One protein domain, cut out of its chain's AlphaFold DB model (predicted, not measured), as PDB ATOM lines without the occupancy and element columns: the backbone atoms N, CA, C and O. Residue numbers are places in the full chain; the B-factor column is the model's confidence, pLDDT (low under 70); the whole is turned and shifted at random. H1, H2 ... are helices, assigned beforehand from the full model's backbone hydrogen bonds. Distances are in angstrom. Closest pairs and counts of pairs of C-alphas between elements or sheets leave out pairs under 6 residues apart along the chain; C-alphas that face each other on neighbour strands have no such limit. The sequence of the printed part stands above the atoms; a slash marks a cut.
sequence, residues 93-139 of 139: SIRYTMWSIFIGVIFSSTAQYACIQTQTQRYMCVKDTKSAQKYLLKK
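AT A GLANCE: This is residues 93 to 139 of the 139 residues of the protein "Hypothetical protein" of Adineta steineri (UniProt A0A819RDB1). A long helix, H1, makes an arm that sticks out with residues 93 to 111, and past its end two short helices, H2 and H3, form a hook in which H3 turns back. The printed part has 47 residues with three named helices, in the order H1, H2, H3, and no named strand; the class is all helix. It is extended, with a radius of gyration of the C-alphas of 14.8 A and spans of 48 by 23 by 9 A.

HOW THE PARTS SIT: H1, residues 98 to 114, and H2, residues 117 to 124, touch only at the corner by their tight link, H1 with residues 112 to 114 alone; the closest C-alphas, of Tyr 113 and Gln 119, are 6.2 A apart. They run the same way at a steep tilt of 59 degrees. H3, residues 129 to 137, is close to H2 but not clearly touching; the closest C-alphas, of Tyr 123 and Ala 132, are 5.7 A apart. They run opposite ways at a steep tilt of 54 degrees. H1 and H3 are apart. Every O i to N i+4 pair is within hydrogen-bond range in H1 and H3, and 3 of 4 in H2.

IN THESE COORDINATES: H1 begins at C-alpha 98 (534.325, 309.696, 513.376) and is 24.1 A long, H2 10.5 A and H3 12.2 A, ending at C-alpha 137 (551.723, 302.093, 531.201).

THE WHOLE: The two farthest C-alphas, of Ser 93 and Lys 127, are 48.5 A apart. The printed part has no cut, and both links are tight. Model pLDDT is under 70 at residues 95, 138 and 139.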
ATOM      1  N   SER A  93     523.521 315.463 513.827       71.62
ATOM      2  CA  SER A  93     522.363 314.721 513.302       71.62
ATOM      3  C   SER A  93     522.733 313.310 512.828       71.62
ATOM      4  O   SER A  93     521.868 312.443 512.677       71.62
ATOM      5  N   ILE A  94     524.021 313.051 512.588       72.25
ATOM      6  CA  ILE A  94     524.517 311.752 512.135       72.25
ATOM      7  C   ILE A  94     524.856 310.885 513.354       72.25
ATOM      8  O   ILE A  94     525.749 311.201 514.135       72.25
ATOM      9  N   ARG A  95     524.181 309.732 513.482       69.56
ATOM     10  CA  ARG A  95     524.287 308.820 514.643       69.56
ATOM     11  C   ARG A  95     525.710 308.339 514.961       69.56
ATOM     12  O   ARG A  95     526.021 308.114 516.124       69.56
ATOM     13  N   TYR A  96     526.544 308.137 513.940       70.75
ATOM     14  CA  TYR A  96     527.925 307.678 514.090       70.75
ATOM     15  C   TYR A  96     528.842 308.460 513.145       70.75
ATOM     16  O   TYR A  96     529.005 308.104 511.978       70.75
ATOM     17  N   THR A  97     529.437 309.536 513.650       81.38
ATOM     18  CA  THR A  97     530.550 310.251 513.007       81.38
ATOM     19  C   THR A  97     531.880 309.798 513.597       81.38
ATOM     20  O   THR A  97     531.928 309.342 514.744       81.38
ATOM     21  N   MET A  98     532.979 309.974 512.857       80.31
ATOM     22  CA  MET A  98     534.325 309.696 513.376       80.31
ATOM     23  C   MET A  98     534.564 310.404 514.724       80.31
ATOM     24  O   MET A  98     535.070 309.794 515.663       80.31
ATOM     25  N   TRP A  99     534.117 311.659 514.840       81.81
ATOM     26  CA  TRP A  99     534.244 312.473 516.050       81.81
ATOM     27  C   TRP A  99     533.413 311.941 517.218       81.81
ATOM     28  O   TRP A  99     533.935 311.810 518.325       81.81
ATOM     29  N   SER A 100     532.150 311.568 516.978       82.06
ATOM     30  CA  SER A 100     531.286 310.986 518.016       82.06
ATOM     31  C   SER A 100     531.836 309.662 518.554       82.06
ATOM     32  O   SER A 100     531.815 309.431 519.762       82.06
ATOM     33  N   ILE A 101     532.396 308.818 517.677       84.56
ATOM     34  CA  ILE A 101     533.016 307.547 518.062       84.56
ATOM     35  C   ILE A 101     534.288 307.817 518.860       84.56
ATOM     36  O   ILE A 101     534.463 307.237 519.925       84.56
ATOM     37  N   PHE A 102     535.156 308.710 518.385       86.00
ATOM     38  CA  PHE A 102     536.416 309.017 519.057       86.00
ATOM     39  C   PHE A 102     536.191 309.548 520.478       86.00
ATOM     40  O   PHE A 102     536.742 309.014 521.441       86.00
ATOM     41  N   ILE A 103     535.311 310.542 520.624       87.19
ATOM     42  CA  ILE A 103     534.942 311.106 521.926       87.19
ATOM     43  C   ILE A 103     534.282 310.031 522.799       87.19
ATOM     44  O   ILE A 103     534.682 309.834 523.948       87.19
ATOM     45  N   GLY A 104     533.321 309.283 522.251       87.19
ATOM     46  CA  GLY A 104     532.635 308.209 522.968       87.19
ATOM     47  C   GLY A 104     533.589 307.131 523.487       87.19
ATOM     48  O   GLY A 104     533.447 306.683 524.626       87.19
ATOM     49  N   VAL A 105     534.599 306.755 522.699       89.75
ATOM     50  CA  VAL A 105     535.631 305.784 523.090       89.75
ATOM     51  C   VAL A 105     536.503 306.331 524.215       89.75
ATOM     52  O   VAL A 105     536.777 305.583 525.152       89.75
ATOM     53  N   ILE A 106     536.897 307.608 524.189       90.38
ATOM     54  CA  ILE A 106     537.688 308.216 525.274       90.38
ATOM     55  C   ILE A 106     536.924 308.154 526.597       90.38
ATOM     56  O   ILE A 106     537.454 307.651 527.593       90.38
ATOM     57  N   PHE A 107     535.670 308.611 526.616       90.31
ATOM     58  CA  PHE A 107     534.854 308.602 527.832       90.31
ATOM     59  C   PHE A 107     534.559 307.180 528.314       90.31
ATOM     60  O   PHE A 107     534.728 306.887 529.497       90.31
ATOM     61  N   SER A 108     534.191 306.280 527.401       88.25
ATOM     62  CA  SER A 108     533.888 304.886 527.743       88.25
ATOM     63  C   SER A 108     535.115 304.159 528.287       88.25
ATOM     64  O   SER A 108     535.021 303.475 529.302       88.25
ATOM     65  N   SER A 109     536.280 304.350 527.666       85.19
ATOM     66  CA  SER A 109     537.534 303.742 528.125       85.19
ATOM     67  C   SER A 109     537.938 304.292 529.488       85.19
ATOM     68  O   SER A 109     538.293 303.533 530.386       85.19
ATOM     69  N   THR A 110     537.823 305.608 529.686       86.81
ATOM     70  CA  THR A 110     538.136 306.244 530.972       86.81
ATOM     71  C   THR A 110     537.232 305.710 532.080       86.81
ATOM     72  O   THR A 110     537.730 305.293 533.123       86.81
ATOM     73  N   ALA A 111     535.920 305.628 531.842       87.38
ATOM     74  CA  ALA A 111     534.978 305.051 532.798       87.38
ATOM     75  C   ALA A 111     535.294 303.576 533.101       87.38
ATOM     76  O   ALA A 111     535.226 303.152 534.255       87.38
ATOM     77  N   GLN A 112     535.697 302.799 532.090       83.88
ATOM     78  CA  GLN A 112     536.066 301.395 532.271       83.88
ATOM     79  C   GLN A 112     537.304 301.207 533.153       83.88
ATOM     80  O   GLN A 112     537.315 300.308 533.992       83.88
ATOM     81  N   TYR A 113     538.332 302.040 532.999       82.81
ATOM     82  CA  TYR A 113     539.555 301.924 533.800       82.81
ATOM     83  C   TYR A 113     539.451 302.588 535.176       82.81
ATOM     84  O   TYR A 113     540.071 302.093 536.115       82.81
ATOM     85  N   ALA A 114     538.695 303.683 535.300       80.75
ATOM     86  CA  ALA A 114     538.610 304.471 536.529       80.75
ATOM     87  C   ALA A 114     537.488 304.012 537.472       80.75
ATOM     88  O   ALA A 114     537.667 304.024 538.688       80.75
ATOM     89  N   CYS A 115     536.328 303.625 536.932       82.69
ATOM     90  CA  CYS A 115     535.108 303.443 537.725       82.69
ATOM     91  C   CYS A 115     534.701 301.976 537.910       82.69
ATOM     92  O   CYS A 115     533.884 301.679 538.780       82.69
ATOM     93  N   ILE A 116     535.238 301.039 537.117       84.06
ATOM     94  CA  ILE A 116     534.862 299.627 537.241       84.06
ATOM     95  C   ILE A 116     535.636 298.970 538.379       84.06
ATOM     96  O   ILE A 116     536.848 298.755 538.299       84.06
ATOM     97  N   GLN A 117     534.883 298.544 539.393       78.75
ATOM     98  CA  GLN A 117     535.376 297.879 540.599       78.75
ATOM     99  C   GLN A 117     536.390 296.763 540.308       78.75
ATOM    100  O   GLN A 117     537.433 296.693 540.951       78.75
ATOM    101  N   THR A 118     536.119 295.903 539.326       79.00
ATOM    102  CA  THR A 118     536.988 294.765 538.988       79.00
ATOM    103  C   THR A 118     538.371 295.199 538.492       79.00
ATOM    104  O   THR A 118     539.353 294.506 538.750       79.00
ATOM    105  N   GLN A 119     538.474 296.340 537.802       78.19
ATOM    106  CA  GLN A 119     539.764 296.867 537.344       78.19
ATOM    107  C   GLN A 119     540.509 297.542 538.494       78.19
ATOM    108  O   GLN A 119     541.678 297.242 538.730       78.19
ATOM    109  N   THR A 120     539.811 298.354 539.291       80.25
ATOM    110  CA  THR A 120     540.393 299.001 540.475       80.25
ATOM    111  C   THR A 120     540.914 297.978 541.487       80.25
ATOM    112  O   THR A 120     542.006 298.138 542.032       80.25
ATOM    113  N   GLN A 121     540.198 296.869 541.687       78.25
ATOM    114  CA  GLN A 121     540.634 295.767 542.552       78.25
ATOM    115  C   GLN A 121     541.946 295.128 542.090       78.25
ATOM    116  O   GLN A 121     542.782 294.801 542.931       78.25
ATOM    117  N   ARG A 122     542.178 295.001 540.777       76.50
ATOM    118  CA  ARG A 122     543.447 294.473 540.248       76.50
ATOM    119  C   ARG A 122     544.619 295.394 540.570       76.50
ATOM    120  O   ARG A 122     545.680 294.897 540.935       76.50
ATOM    121  N   TYR A 123     544.422 296.711 540.499       78.44
ATOM    122  CA  TYR A 123     545.461 297.678 540.863       78.44
ATOM    123  C   TYR A 123     545.811 297.602 542.353       78.44
ATOM    124  O   TYR A 123     546.985 297.654 542.706       78.44
ATOM    125  N   MET A 124     544.811 297.408 543.219       77.44
ATOM    126  CA  MET A 124     545.009 297.302 544.670       77.44
ATOM    127  C   MET A 124     545.671 295.988 545.118       77.44
ATOM    128  O   MET A 124     546.174 295.910 546.234       77.44
ATOM    129  N   CYS A 125     545.702 294.953 544.272       76.19
ATOM    130  CA  CYS A 125     546.415 293.704 544.565       76.19
ATOM    131  C   CYS A 125     547.931 293.777 544.291       76.19
ATOM    132  O   CYS A 125     548.647 292.813 544.577       76.19
ATOM    133  N   VAL A 126     548.432 294.879 543.725       79.06
ATOM    134  CA  VAL A 126     549.863 295.090 543.462       79.06
ATOM    135  C   VAL A 126     550.529 295.701 544.699       79.06
ATOM    136  O   VAL A 126     549.976 296.598 545.322       79.06
ATOM    137  N   LYS A 127     551.733 295.226 545.051       74.44
ATOM    138  CA  LYS A 127     552.448 295.635 546.278       74.44
ATOM    139  C   LYS A 127     552.764 297.134 546.367       74.44
ATOM    140  O   LYS A 127     552.754 297.671 547.465       74.44
ATOM    141  N   ASP A 128     553.041 297.783 545.236       82.31
ATOM    142  CA  ASP A 128     553.526 299.164 545.186       82.31
ATOM    143  C   ASP A 128     552.824 299.980 544.100       82.31
ATOM    144  O   ASP A 128     552.578 299.497 542.989       82.31
ATOM    145  N   THR A 129     552.605 301.267 544.374       77.56
ATOM    146  CA  THR A 129     552.009 302.230 543.431       77.56
ATOM    147  C   THR A 129     552.839 302.396 542.154       77.56
ATOM    148  O   THR A 129     552.277 302.485 541.063       77.56
ATOM    149  N   LYS A 130     554.176 302.340 542.251       75.50
ATOM    150  CA  LYS A 130     555.081 302.353 541.083       75.50
ATOM    151  C   LYS A 130     554.905 301.118 540.194       75.50
ATOM    152  O   LYS A 130     554.934 301.232 538.970       75.50
ATOM    153  N   SER A 131     554.676 299.949 540.789       73.12
ATOM    154  CA  SER A 131     554.424 298.707 540.050       73.12
ATOM    155  C   SER A 131     553.041 298.709 539.396       73.12
ATOM    156  O   SER A 131     552.903 298.241 538.266       73.12
ATOM    157  N   ALA A 132     552.035 299.301 540.046       72.25
ATOM    158  CA  ALA A 132     550.709 299.499 539.457       72.25
ATOM    159  C   ALA A 132     550.744 300.472 538.261       72.25
ATOM    160  O   ALA A 132     550.143 300.200 537.223       72.25
ATOM    161  N   GLN A 133     551.511 301.565 538.354       74.94
ATOM    162  CA  GLN A 133     551.729 302.484 537.228       74.94
ATOM    163  C   GLN A 133     552.465 301.810 536.065       74.94
ATOM    164  O   GLN A 133     552.087 302.007 534.912       74.94
ATOM    165  N   LYS A 134     553.474 300.976 536.346       74.31
ATOM    166  CA  LYS A 134     554.173 300.196 535.314       74.31
ATOM    167  C   LYS A 134     553.233 299.211 534.605       74.31
ATOM    168  O   LYS A 134     553.275 299.108 533.382       74.31
ATOM    169  N   TYR A 135     552.350 298.550 535.358       70.50
ATOM    170  CA  TYR A 135     551.325 297.654 534.813       70.50
ATOM    171  C   TYR A 135     550.354 298.381 533.868       70.50
ATOM    172  O   TYR A 135     550.042 297.868 532.796       70.50
ATOM    173  N   LEU A 136     549.927 299.594 534.233       71.19
ATOM    174  CA  LEU A 136     549.050 300.430 533.406       71.19
ATOM    175  C   LEU A 136     549.740 300.986 532.156       71.19
ATOM    176  O   LEU A 136     549.143 301.015 531.084       71.19
ATOM    177  N   LEU A 137     550.994 301.423 532.280       76.12
ATOM    178  CA  LEU A 137     551.723 302.093 531.201       76.12
ATOM    179  C   LEU A 137     552.424 301.130 530.230       76.12
ATOM    180  O   LEU A 137     553.053 301.612 529.291       76.12
ATOM    181  N   LYS A 138     552.335 299.801 530.436       54.62
ATOM    182  CA  LYS A 138     553.042 298.773 529.637       54.62
ATOM    183  C   LYS A 138     554.504 299.172 529.330       54.62
ATOM    184  O   LYS A 138     554.969 299.024 528.201       54.62
ATOM    185  N   LYS A 139     555.212 299.709 530.327       38.97
ATOM    186  CA  LYS A 139     556.658 299.977 530.254       38.97
ATOM    187  C   LYS A 139     557.456 298.824 530.844       38.97
ATOM    188  O   LYS A 139     556.967 298.203 531.813       38.97
TER     189      LYS A 139